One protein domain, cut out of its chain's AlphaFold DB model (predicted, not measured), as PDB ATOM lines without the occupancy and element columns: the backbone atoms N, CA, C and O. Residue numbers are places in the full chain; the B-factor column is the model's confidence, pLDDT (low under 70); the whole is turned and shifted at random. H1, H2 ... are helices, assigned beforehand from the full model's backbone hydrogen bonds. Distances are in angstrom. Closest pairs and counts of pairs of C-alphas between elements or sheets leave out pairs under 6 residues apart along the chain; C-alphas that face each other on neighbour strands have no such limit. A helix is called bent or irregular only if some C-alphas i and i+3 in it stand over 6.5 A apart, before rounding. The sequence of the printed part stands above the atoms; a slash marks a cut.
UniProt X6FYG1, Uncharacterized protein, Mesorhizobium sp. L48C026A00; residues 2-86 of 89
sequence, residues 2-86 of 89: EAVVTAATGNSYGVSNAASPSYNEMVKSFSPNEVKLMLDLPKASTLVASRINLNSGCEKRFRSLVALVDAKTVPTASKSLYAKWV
ATOM      1  N   GLU A   2      26.214 -46.312 -48.877       93.62
ATOM      2  CA  GLU A   2      27.377 -46.106 -47.972       93.62
ATOM      3  C   GLU A   2      28.746 -46.384 -48.617       93.62
ATOM      4  O   GLU A   2      29.682 -45.607 -48.433       93.62
ATOM      5  N   ALA A   3      28.863 -47.449 -49.416       94.06
ATOM      6  CA  ALA A   3      30.098 -47.772 -50.133       94.06
ATOM      7  C   ALA A   3      30.541 -46.647 -51.088       94.06
ATOM      8  O   ALA A   3      31.727 -46.329 -51.153       94.06
ATOM      9  N   VAL A   4      29.587 -46.000 -51.770       94.88
ATOM     10  CA  VAL A   4      29.839 -44.855 -52.660       94.88
ATOM     11  C   VAL A   4      30.363 -43.676 -51.852       94.88
ATOM     12  O   VAL A   4      31.400 -43.116 -52.194       94.88
ATOM     13  N   VAL A   5      29.703 -43.339 -50.738       95.38
ATOM     14  CA  VAL A   5      30.140 -42.233 -49.871       95.38
ATOM     15  C   VAL A   5      31.511 -42.532 -49.268       95.38
ATOM     16  O   VAL A   5      32.378 -41.670 -49.271       95.38
ATOM     17  N   THR A   6      31.764 -43.769 -48.841       96.12
ATOM     18  CA  THR A   6      33.069 -44.199 -48.315       96.12
ATOM     19  C   THR A   6      34.177 -44.044 -49.356       96.12
ATOM     20  O   THR A   6      35.246 -43.514 -49.045       96.12
ATOM     21  N   ALA A   7      33.929 -44.491 -50.589       94.94
ATOM     22  CA  ALA A   7      34.889 -44.394 -51.681       94.94
ATOM     23  C   ALA A   7      35.152 -42.933 -52.072       94.94
ATOM     24  O   ALA A   7      36.306 -42.550 -52.242       94.94
ATOM     25  N   ALA A   8      34.103 -42.116 -52.142       95.56
ATOM     26  CA  ALA A   8      34.176 -40.708 -52.517       95.56
ATOM     27  C   ALA A   8      34.803 -39.817 -51.427       95.56
ATOM     28  O   ALA A   8      35.545 -38.884 -51.728       95.56
ATOM     29  N   THR A   9      34.554 -40.123 -50.151       96.12
ATOM     30  CA  THR A   9      35.235 -39.493 -49.010       96.12
ATOM     31  C   THR A   9      36.722 -39.853 -48.989       96.12
ATOM     32  O   THR A   9      37.555 -39.016 -48.629       96.12
ATOM     33  N   GLY A  10      37.067 -41.072 -49.411       94.25
ATOM     34  CA  GLY A  10      38.443 -41.538 -49.495       94.25
ATOM     35  C   GLY A  10      39.037 -41.868 -48.126       94.25
ATOM     36  O   GLY A  10      38.347 -42.367 -47.234       94.25
ATOM     37  N   ASN A  11      40.340 -41.644 -47.976       93.62
ATOM     38  CA  ASN A  11      41.099 -41.862 -46.743       93.62
ATOM     39  C   ASN A  11      42.103 -40.713 -46.493       93.62
ATOM     40  O   ASN A  11      42.027 -39.651 -47.119       93.62
ATOM     41  N   SER A  12      43.056 -40.921 -45.581       90.56
ATOM     42  CA  SER A  12      44.108 -39.951 -45.241       90.56
ATOM     43  C   SER A  12      44.990 -39.533 -46.422       90.56
ATOM     44  O   SER A  12      45.501 -38.419 -46.417       90.56
ATOM     45  N   TYR A  13      45.141 -40.387 -47.434       92.06
ATOM     46  CA  TYR A  13      45.927 -40.121 -48.641       92.06
ATOM     47  C   TYR A  13      45.103 -39.455 -49.749       92.06
ATOM     48  O   TYR A  13      45.661 -38.817 -50.636       92.06
ATOM     49  N   GLY A  14      43.774 -39.564 -49.690       90.75
ATOM     50  CA  GLY A  14      42.858 -38.950 -50.645       90.75
ATOM     51  C   GLY A  14      41.855 -39.931 -51.236       90.75
ATOM     52  O   GLY A  14      41.436 -40.887 -50.585       90.75
ATOM     53  N   VAL A  15      41.435 -39.644 -52.465       93.56
ATOM     54  CA  VAL A  15      40.432 -40.391 -53.232       93.56
ATOM     55  C   VAL A  15      40.963 -40.646 -54.641       93.56
ATOM     56  O   VAL A  15      41.818 -39.909 -55.131       93.56
ATOM     57  N   SER A  16      40.459 -41.685 -55.305       92.31
ATOM     58  CA  SER A  16      40.756 -41.917 -56.718       92.31
ATOM     59  C   SER A  16      40.119 -40.828 -57.587       92.31
ATOM     60  O   SER A  16      38.915 -40.855 -57.834       92.31
ATOM     61  N   ASN A  17      40.935 -39.893 -58.081       89.38
ATOM     62  CA  ASN A  17      40.475 -38.777 -58.917       89.38
ATOM     63  C   ASN A  17      39.761 -39.242 -60.194       89.38
ATOM     64  O   ASN A  17      38.816 -38.590 -60.627       89.38
ATOM     65  N   ALA A  18      40.176 -40.375 -60.769       93.06
ATOM     66  CA  ALA A  18      39.546 -40.940 -61.960       93.06
ATOM     67  C   ALA A  18      38.114 -41.442 -61.692       93.06
ATOM     68  O   ALA A  18      37.275 -41.400 -62.585       93.06
ATOM     69  N   ALA A  19      37.824 -41.888 -60.464       91.25
ATOM     70  CA  ALA A  19      36.505 -42.392 -60.074       91.25
ATOM     71  C   ALA A  19      35.597 -41.309 -59.459       91.25
ATOM     72  O   ALA A  19      34.379 -41.485 -59.406       91.25
ATOM     73  N   SER A  20      36.166 -40.180 -59.017       93.31
ATOM     74  CA  SER A  20      35.420 -39.073 -58.403       93.31
ATOM     75  C   SER A  20      34.221 -38.585 -59.232       93.31
ATOM     76  O   SER A  20      33.159 -38.406 -58.638       93.31
ATOM     77  N   PRO A  21      34.310 -38.411 -60.571       95.44
ATOM     78  CA  PRO A  21      33.151 -38.003 -61.367       95.44
ATOM     79  C   PRO A  21      31.983 -38.986 -61.252       95.44
ATOM     80  O   PRO A  21      30.849 -38.569 -61.038       95.44
ATOM     81  N   SER A  22      32.258 -40.292 -61.306       96.44
ATOM     82  CA  SER A  22      31.229 -41.328 -61.189       96.44
ATOM     83  C   SER A  22      30.550 -41.307 -59.822       96.44
ATOM     84  O   SER A  22      29.327 -41.394 -59.745       96.44
ATOM     85  N   TYR A  23      31.315 -41.145 -58.739       95.62
ATOM     86  CA  TYR A  23      30.724 -41.040 -57.405       95.62
ATOM     87  C   TYR A  23      29.881 -39.777 -57.239       95.62
ATOM     88  O   TYR A  23      28.823 -39.831 -56.617       95.62
ATOM     89  N   ASN A  24      30.313 -38.654 -57.816       96.00
ATOM     90  CA  ASN A  24      29.565 -37.401 -57.763       96.00
ATOM     91  C   ASN A  24      28.201 -37.532 -58.457       96.00
ATOM     92  O   ASN A  24      27.201 -37.087 -57.899       96.00
ATOM     93  N   GLU A  25      28.137 -38.176 -59.625       96.50
ATOM     94  CA  GLU A  25      26.863 -38.431 -60.318       96.50
ATOM     95  C   GLU A  25      25.943 -39.372 -59.527       96.50
ATOM     96  O   GLU A  25      24.731 -39.153 -59.448       96.50
ATOM     97  N   MET A  26      26.508 -40.379 -58.853       96.06
ATOM     98  CA  MET A  26      25.728 -41.220 -57.940       96.06
ATOM     99  C   MET A  26      25.163 -40.405 -56.769       96.06
ATOM    100  O   MET A  26      23.986 -40.530 -56.463       96.06
ATOM    101  N   VAL A  27      25.958 -39.534 -56.139       96.31
ATOM    102  CA  VAL A  27      25.493 -38.706 -55.008       96.31
ATOM    103  C   VAL A  27      24.389 -37.732 -55.427       96.31
ATOM    104  O   VAL A  27      23.411 -37.574 -54.699       96.31
ATOM    105  N   LYS A  28      24.491 -37.125 -56.616       96.50
ATOM    106  CA  LYS A  28      23.444 -36.243 -57.166       96.50
ATOM    107  C   LYS A  28      22.107 -36.956 -57.390       96.50
ATOM    108  O   LYS A  28      21.071 -36.300 -57.395       96.50
ATOM    109  N   SER A  29      22.126 -38.275 -57.590       96.00
ATOM    110  CA  SER A  29      20.935 -39.091 -57.858       96.00
ATOM    111  C   SER A  29      20.365 -39.790 -56.619       96.00
ATOM    112  O   SER A  29      19.427 -40.577 -56.743       96.00
ATOM    113  N   PHE A  30      20.883 -39.497 -55.421       96.62
ATOM    114  CA  PHE A  30      20.357 -40.073 -54.184       96.62
ATOM    115  C   PHE A  30      18.889 -39.707 -53.960       96.62
ATOM    116  O   PHE A  30      18.476 -38.550 -54.044       96.62
ATOM    117  N   SER A  31      18.102 -40.717 -53.596       96.50
ATOM    118  CA  SER A  31      16.731 -40.532 -53.129       96.50
ATOM    119  C   SER A  31      16.690 -39.745 -51.808       96.50
ATOM    120  O   SER A  31      17.666 -39.745 -51.053       96.50
ATOM    121  N   PRO A  32      15.544 -39.147 -51.428       96.75
ATOM    122  CA  PRO A  32      15.412 -38.455 -50.143       96.75
ATOM    123  C   PRO A  32      15.793 -39.310 -48.923       96.75
ATOM    124  O   PRO A  32      16.356 -38.807 -47.948       96.75
ATOM    125  N   ASN A  33      15.522 -40.620 -48.974       96.50
ATOM    126  CA  ASN A  33      15.916 -41.542 -47.911       96.50
ATOM    127  C   ASN A  33      17.435 -41.770 -47.882       96.50
ATOM    128  O   ASN A  33      18.036 -41.784 -46.810       96.50
ATOM    129  N   GLU A  34      18.077 -41.899 -49.044       96.75
ATOM    130  CA  GLU A  34      19.535 -41.990 -49.125       96.75
ATOM    131  C   GLU A  34      20.202 -40.695 -48.665       96.75
ATOM    132  O   GLU A  34      21.144 -40.758 -47.887       96.75
ATOM    133  N   VAL A  35      19.681 -39.524 -49.029       97.31
ATOM    134  CA  VAL A  35      20.174 -38.238 -48.512       97.31
ATOM    135  C   VAL A  35      20.116 -38.205 -46.986       97.31
ATOM    136  O   VAL A  35      21.098 -37.846 -46.336       97.31
ATOM    137  N   LYS A  36      19.000 -38.634 -46.387       96.81
ATOM    138  CA  LYS A  36      18.882 -38.741 -44.927       96.81
ATOM    139  C   LYS A  36      19.964 -39.652 -44.343       96.81
ATOM    140  O   LYS A  36      20.684 -39.229 -43.443       96.81
ATOM    141  N   LEU A  37      20.100 -40.868 -44.873       96.50
ATOM    142  CA  LEU A  37      21.107 -41.826 -44.412       96.50
ATOM    143  C   LEU A  37      22.528 -41.264 -44.559       96.50
ATOM    144  O   LEU A  37      23.337 -41.420 -43.651       96.50
ATOM    145  N   MET A  38      22.821 -40.565 -45.659       96.94
ATOM    146  CA  MET A  38      24.128 -39.959 -45.927       96.94
ATOM    147  C   MET A  38      24.461 -38.911 -44.867       96.94
ATOM    148  O   MET A  38      25.573 -38.895 -44.345       96.94
ATOM    149  N   LEU A  39      23.498 -38.051 -44.526       97.25
ATOM    150  CA  LEU A  39      23.664 -36.988 -43.531       97.25
ATOM    151  C   LEU A  39      23.831 -37.522 -42.100       97.25
ATOM    152  O   LEU A  39      24.448 -36.850 -41.266       97.25
ATOM    153  N   ASP A  40      23.303 -38.714 -41.820       96.56
ATOM    154  CA  ASP A  40      23.445 -39.398 -40.535       96.56
ATOM    155  C   ASP A  40      24.702 -40.283 -40.439       96.56
ATOM    156  O   ASP A  40      25.090 -40.634 -39.324       96.56
ATOM    157  N   LEU A  41      25.399 -40.575 -41.552       96.12
ATOM    158  CA  LEU A  41      26.622 -41.400 -41.561       96.12
ATOM    159  C   LEU A  41      27.651 -41.007 -40.491       96.12
ATOM    160  O   LEU A  41      28.139 -41.908 -39.819       96.12
ATOM    161  N   PRO A  42      27.969 -39.719 -40.246       95.38
ATOM    162  CA  PRO A  42      28.966 -39.345 -39.238       95.38
ATOM    163  C   PRO A  42      28.613 -39.752 -37.797       95.38
ATOM    164  O   PRO A  42      29.492 -39.741 -36.935       95.38
ATOM    165  N   LYS A  43      27.344 -40.091 -37.524       95.25
ATOM    166  CA  LYS A  43      26.869 -40.599 -36.226       95.25
ATOM    167  C   LYS A  43      26.866 -42.128 -36.149       95.25
ATOM    168  O   LYS A  43      26.699 -42.673 -35.062       95.25
ATOM    169  N   ALA A  44      26.975 -42.812 -37.284       93.62
ATOM    170  CA  ALA A  44      26.949 -44.263 -37.348       93.62
ATOM    171  C   ALA A  44      28.301 -44.862 -36.930       93.62
ATOM    172  O   ALA A  44      29.340 -44.206 -36.973       93.62
ATOM    173  N   SER A  45      28.311 -46.142 -36.566       94.06
ATOM    174  CA  SER A  45      29.537 -46.879 -36.233       94.06
ATOM    175  C   SER A  45      30.168 -47.510 -37.480       94.06
ATOM    176  O   SER A  45      30.376 -48.719 -37.533       94.06
ATOM    177  N   THR A  46      30.441 -46.697 -38.507       95.44
ATOM    178  CA  THR A  46      30.986 -47.155 -39.800       95.44
ATOM    179  C   THR A  46      32.398 -46.633 -40.052       95.44
ATOM    180  O   THR A  46      32.867 -45.674 -39.431       95.44
ATOM    181  N   LEU A  47      33.094 -47.247 -41.013       95.62
ATOM    182  CA  LEU A  47      34.434 -46.820 -41.419       95.62
ATOM    183  C   LEU A  47      34.442 -45.369 -41.919       95.62
ATOM    184  O   LEU A  47      35.334 -44.595 -41.573       95.62
ATOM    185  N   VAL A  48      33.447 -44.987 -42.722       96.06
ATOM    186  CA  VAL A  48      33.338 -43.619 -43.237       96.06
ATOM    187  C   VAL A  48      33.041 -42.617 -42.125       96.06
ATOM    188  O   VAL A  48      33.624 -41.536 -42.136       96.06
ATOM    189  N   ALA A  49      32.249 -42.990 -41.115       97.31
ATOM    190  CA  ALA A  49      32.019 -42.149 -39.944       97.31
ATOM    191  C   ALA A  49      33.325 -41.857 -39.195       97.31
ATOM    192  O   ALA A  49      33.653 -40.701 -38.933       97.31
ATOM    193  N   SER A  50      34.116 -42.900 -38.925       96.81
ATOM    194  CA  SER A  50      35.433 -42.765 -38.293       96.81
ATOM    195  C   SER A  50      36.353 -41.840 -39.099       96.81
ATOM    196  O   SER A  50      36.957 -40.923 -38.543       96.81
ATOM    197  N   ARG A  51      36.403 -42.006 -40.427       96.19
ATOM    198  CA  ARG A  51      37.222 -41.160 -41.309       96.19
ATOM    199  C   ARG A  51      36.779 -39.701 -41.312       96.19
ATOM    200  O   ARG A  51      37.631 -38.825 -41.214       96.19
ATOM    201  N   ILE A  52      35.474 -39.441 -41.405       96.88
ATOM    202  CA  ILE A  52      34.916 -38.082 -41.369       96.88
ATOM    203  C   ILE A  52      35.256 -37.398 -40.041       96.88
ATOM    204  O   ILE A  52      35.645 -36.237 -40.045       96.88
ATOM    205  N   ASN A  53      35.153 -38.117 -38.921       95.94
ATOM    206  CA  ASN A  53      35.349 -37.541 -37.591       95.94
ATOM    207  C   ASN A  53      36.829 -37.345 -37.215       95.94
ATOM    208  O   ASN A  53      37.142 -36.445 -36.440       95.94
ATOM    209  N   LEU A  54      37.741 -38.175 -37.736       96.00
ATOM    210  CA  LEU A  54      39.159 -38.164 -37.347       96.00
ATOM    211  C   LEU A  54      40.079 -37.458 -38.351       96.00
ATOM    212  O   LEU A  54      41.203 -37.100 -38.003       96.00
ATOM    213  N   ASN A  55      39.651 -37.280 -39.604       96.25
ATOM    214  CA  ASN A  55      40.492 -36.723 -40.659       96.25
ATOM    215  C   ASN A  55      39.816 -35.527 -41.338       96.25
ATOM    216  O   ASN A  55      38.841 -35.674 -42.072       96.25
ATOM    217  N   SER A  56      40.407 -34.340 -41.178       95.06
ATOM    218  CA  SER A  56      39.874 -33.092 -41.744       95.06
ATOM    219  C   SER A  56      39.798 -33.093 -43.277       95.06
ATOM    220  O   SER A  56      38.928 -32.446 -43.856       95.06
ATOM    221  N   GLY A  57      40.672 -33.834 -43.965       95.50
ATOM    222  CA  GLY A  57      40.599 -34.014 -45.416       95.50
ATOM    223  C   GLY A  57      39.385 -34.845 -45.840       95.50
ATOM    224  O   GLY A  57      38.709 -34.501 -46.808       95.50
ATOM    225  N   CYS A  58      39.084 -35.913 -45.100       96.81
ATOM    226  CA  CYS A  58      37.881 -36.722 -45.297       96.81
ATOM    227  C   CYS A  58      36.619 -35.909 -44.987       96.81
ATOM    228  O   CYS A  58      35.681 -35.922 -45.782       96.81
ATOM    229  N   GLU A  59      36.623 -35.141 -43.894       96.88
ATOM    230  CA  GLU A  59      35.521 -34.241 -43.550       96.88
ATOM    231  C   GLU A  59      35.236 -33.248 -44.687       96.88
ATOM    232  O   GLU A  59      34.102 -33.156 -45.153       96.88
ATOM    233  N   LYS A  60      36.260 -32.550 -45.195       96.31
ATOM    234  CA  LYS A  60      36.108 -31.588 -46.302       96.31
ATOM    235  C   LYS A  60      35.505 -32.236 -47.545       96.31
ATOM    236  O   LYS A  60      34.570 -31.685 -48.117       96.31
ATOM    237  N   ARG A  61      35.990 -33.417 -47.936       95.94
ATOM    238  CA  ARG A  61      35.447 -34.152 -49.091       95.94
ATOM    239  C   ARG A  61      34.002 -34.570 -48.856       95.94
ATOM    240  O   ARG A  61      33.179 -34.376 -49.739       95.94
ATOM    241  N   PHE A  62      33.663 -35.065 -47.666       97.44
ATOM    242  CA  PHE A  62      32.277 -35.375 -47.317       97.44
ATOM    243  C   PHE A  62      31.367 -34.144 -47.419       97.44
ATOM    244  O   PHE A  62      30.302 -34.225 -48.024       97.44
ATOM    245  N   ARG A  63      31.806 -32.979 -46.925       97.50
ATOM    246  CA  ARG A  63      31.073 -31.712 -47.087       97.50
ATOM    247  C   ARG A  63      30.881 -31.338 -48.558       97.50
ATOM    248  O   ARG A  63      29.789 -30.926 -48.938       97.50
ATOM    249  N   SER A  64      31.906 -31.525 -49.391       96.44
ATOM    250  CA  SER A  64      31.794 -31.329 -50.840       96.44
ATOM    251  C   SER A  64      30.777 -32.276 -51.476       96.44
ATOM    252  O   SER A  64      30.026 -31.836 -52.336       96.44
ATOM    253  N   LEU A  65      30.694 -33.537 -51.034       96.81
ATOM    254  CA  LEU A  65      29.661 -34.469 -51.503       96.81
ATOM    255  C   LEU A  65      28.265 -34.016 -51.077       96.81
ATOM    256  O   LEU A  65      27.348 -34.038 -51.889       96.81
ATOM    257  N   VAL A  66      28.095 -33.567 -49.829       97.50
ATOM    258  CA  VAL A  66      26.809 -33.030 -49.357       97.50
ATOM    259  C   VAL A  66      26.382 -31.820 -50.193       97.50
ATOM    260  O   VAL A  66      25.208 -31.706 -50.519       97.50
ATOM    261  N   ALA A  67      27.314 -30.962 -50.607       96.81
ATOM    262  CA  ALA A  67      27.016 -29.811 -51.462       96.81
ATOM    263  C   ALA A  67      26.528 -30.181 -52.879       96.81
ATOM    264  O   ALA A  67      25.984 -29.321 -53.568       96.81
ATOM    265  N   LEU A  68      26.715 -31.430 -53.326       96.44
ATOM    266  CA  LEU A  68      26.194 -31.917 -54.610       96.44
ATOM    267  C   LEU A  68      24.724 -32.343 -54.538       96.44
ATOM    268  O   LEU A  68      24.094 -32.511 -55.580       96.44
ATOM    269  N   VAL A  69      24.188 -32.557 -53.334       96.38
ATOM    270  CA  VAL A  69      22.801 -32.982 -53.140       96.38
ATOM    271  C   VAL A  69      21.859 -31.837 -53.511       96.38
ATOM    272  O   VAL A  69      22.022 -30.711 -53.042       96.38
ATOM    273  N   ASP A  70      20.828 -32.123 -54.311       93.31
ATOM    274  CA  ASP A  70      19.767 -31.147 -54.561       93.31
ATOM    275  C   ASP A  70      19.017 -30.869 -53.251       93.31
ATOM    276  O   ASP A  70      18.358 -31.748 -52.690       93.31
ATOM    277  N   ALA A  71      19.071 -29.621 -52.782       94.00
ATOM    278  CA  ALA A  71      18.416 -29.172 -51.559       94.00
ATOM    279  C   ALA A  71      16.904 -29.483 -51.519       94.00
ATOM    280  O   ALA A  71      16.341 -29.614 -50.429       94.00
ATOM    281  N   LYS A  72      16.239 -29.630 -52.675       94.12
ATOM    282  CA  LYS A  72      14.819 -30.015 -52.771       94.12
ATOM    283  C   LYS A  72      14.564 -31.465 -52.359       94.12
ATOM    284  O   LYS A  72      13.463 -31.783 -51.919       94.12
ATOM    285  N   THR A  73      15.566 -32.334 -52.486       93.06
ATOM    286  CA  THR A  73      15.482 -33.755 -52.107       93.06
ATOM    287  C   THR A  73      15.735 -33.982 -50.618       93.06
ATOM    288  O   THR A  73      15.447 -35.062 -50.105       93.06
ATOM    289  N   VAL A  74      16.234 -32.969 -49.898       96.62
ATOM    290  CA  VAL A  74      16.550 -33.055 -48.469       96.62
ATOM    291  C   VAL A  74      15.258 -33.099 -47.644       96.62
ATOM    292  O   VAL A  74      14.510 -32.113 -47.623       96.62
ATOM    293  N   PRO A  75      14.994 -34.187 -46.892       95.69
ATOM    294  CA  PRO A  75      13.823 -34.259 -46.027       95.69
ATOM    295  C   PRO A  75      13.824 -33.146 -44.979       95.69
ATOM    296  O   PRO A  75      14.870 -32.798 -44.429       95.69
ATOM    297  N   THR A  76      12.643 -32.632 -44.624       95.25
ATOM    298  CA  THR A  76      12.497 -31.544 -43.640       95.25
ATOM    299  C   THR A  76      13.217 -31.839 -42.322       95.25
ATOM    300  O   THR A  76      13.914 -30.972 -41.803       95.25
ATOM    301  N   ALA A  77      13.132 -33.081 -41.830       94.19
ATOM    302  CA  ALA A  77      13.802 -33.522 -40.605       94.19
ATOM    303  C   ALA A  77      15.344 -33.482 -40.680       94.19
ATOM    304  O   ALA A  77      16.008 -33.422 -39.649       94.19
ATOM    305  N   SER A  78      15.917 -33.495 -41.885       96.25
ATOM    306  CA  SER A  78      17.362 -33.522 -42.127       96.25
ATOM    307  C   SER A  78      17.932 -32.162 -42.545       96.25
ATOM    308  O   SER A  78      19.145 -32.046 -42.702       96.25
ATOM    309  N   LYS A  79      17.105 -31.113 -42.688       95.06
ATOM    310  CA  LYS A  79      17.553 -29.777 -43.133       95.06
ATOM    311  C   LYS A  79      18.609 -29.152 -42.222       95.06
ATOM    312  O   LYS A  79      19.544 -28.529 -42.715       95.06
ATOM    313  N   SER A  80      18.491 -29.336 -40.907       95.50
ATOM    314  CA  SER A  80      19.479 -28.832 -39.943       95.50
ATOM    315  C   SER A  80      20.839 -29.520 -40.103       95.50
ATOM    316  O   SER A  80      21.877 -28.860 -40.083       95.50
ATOM    317  N   LEU A  81      20.845 -30.839 -40.323       95.88
ATOM    318  CA  LEU A  81      22.061 -31.608 -40.599       95.88
ATOM    319  C   LEU A  81      22.655 -31.248 -41.957       95.88
ATOM    320  O   LEU A  81      23.865 -31.072 -42.057       95.88
ATOM    321  N   TYR A  82      21.819 -31.085 -42.980       97.00
ATOM    322  CA  TYR A  82      22.253 -30.618 -44.291       97.00
ATOM    323  C   TYR A  82      22.967 -29.264 -44.177       97.00
ATOM    324  O   TYR A  82      24.128 -29.152 -44.561       97.00
ATOM    325  N   ALA A  83      22.345 -28.279 -43.524       95.56
ATOM    326  CA  ALA A  83      22.942 -26.962 -43.300       95.56
ATOM    327  C   ALA A  83      24.253 -27.011 -42.490       95.56
ATOM    328  O   ALA A  83      25.155 -26.215 -42.736       95.56
ATOM    329  N   LYS A  84      24.389 -27.951 -41.544       95.19
ATOM    330  CA  LYS A  84      25.641 -28.171 -40.801       95.19
ATOM    331  C   LYS A  84      26.783 -28.615 -41.720       95.19
ATOM    332  O   LYS A  84      27.938 -28.254 -41.476       95.19
ATOM    333  N   TRP A  85      26.481 -29.455 -42.706       95.88
ATOM    334  CA  TRP A  85      27.483 -30.112 -43.542       95.88
ATOM    335  C   TRP A  85      27.823 -29.336 -44.812       95.88
ATOM    336  O   TRP A  85      28.985 -29.365 -45.215       95.88
ATOM    337  N   VAL A  86      26.876 -28.603 -45.398       95.06
ATOM    338  CA  VAL A  86      27.148 -27.745 -46.560       95.06
ATOM    339  C   VAL A  86      28.270 -26.746 -46.217       95.06
ATOM    340  O   VAL A  86      28.197 -26.086 -45.174       95.06
TER     341      VAL A  86
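AT A GLANCE: This is residues 2 to 86 of the 89 residues of an uncharacterized protein of Mesorhizobium sp. L48C026A00 (UniProt X6FYG1). Six short helices make a compact cluster of crossed helices: H1, H4 and H5 sit together with their centres in a triangle, H2 packs on H1 along one side, and H3 and H6 cross each other towards the far end. The link from H1 to H2, residues 10 to 19, swings out past H1 to Tyr 13 before it returns to H2. The printed part has 85 residues, with six named helices in the order H1 to H6 and no named strand; the class is all helix. The whole is compact, with a radius of gyration of the C-alphas of 11.8 A and spans of 35 by 25 by 18 A.

HOW THE PARTS SIT: H1, residues 2 to 9, is the hub and touches four helices. It touches H2, residues 20 to 28, with C-alphas 8 and 23 closest at 6.0 A, at a steep tilt of 51 degrees, opposite ways; H2 touches no other helix. H3, residues 32 to 43, only just touches H1, with 3 pairs of C-alphas within 8 A and with its residues 38 to 41 alone; Glu 2 and Met 38 have the closest C-alphas, 7.2 A apart. H4, residues 47 to 54, touches H1 with the C-alphas of Thr 6 and Val 48 closest at 5.1 A. Residues 41 to 43 of H3 alone touch H4, with C-alphas 42 and 49 closest at 4.2 A. H5, residues 56 to 66, touches H1 at Thr 9 and Cys 58, their closest C-alphas, 5.3 A apart, at a steep tilt of 61 degrees. H4 and H5 touch only at the corner, C-alphas 52 and 59 being closest at 4.5 A. H6, residues 76 to 85, touches residues 36 to 40 of H3 alone, with C-alphas 36 and 78 closest at 6.1 A, at a steep tilt of 49 degrees. H5 and H6 form a helical hairpin but only just touch, with 3 pairs of C-alphas within 8 A; those of Arg 63 and Trp 85 are closest, at 5.3 A. H1 and H6 are apart. Every O i to N i+4 pair is within hydrogen-bond range in H1, H2, H4 and H5; the figures are 6 of 8 in H3 and 4 of 6 in H6.

IN THESE COORDINATES: H1 begins at C-alpha 2, (27.377, -46.106, -47.972). H3, the longest helix, runs 18.2 A from C-alpha 32, (15.412, -38.455, -50.143), and is irregular: C-alphas 39 and 42 are 7.2 A apart. H5 and H6 each measure 15.1 A. H6 is irregular too, with C-alphas 77 and 80 7.4 A apart, and ends at C-alpha 85, (27.483, -30.112, -43.542).

THE WHOLE: The C-alphas of Tyr 13 and Thr 76 are the two farthest apart, at 34.9 A. The printed part has no cut. The links H1 to H2 and H5 to H6 are short, the other three tight. The mean pLDDT of the printed part is 95.4, and no printed residue is under 70.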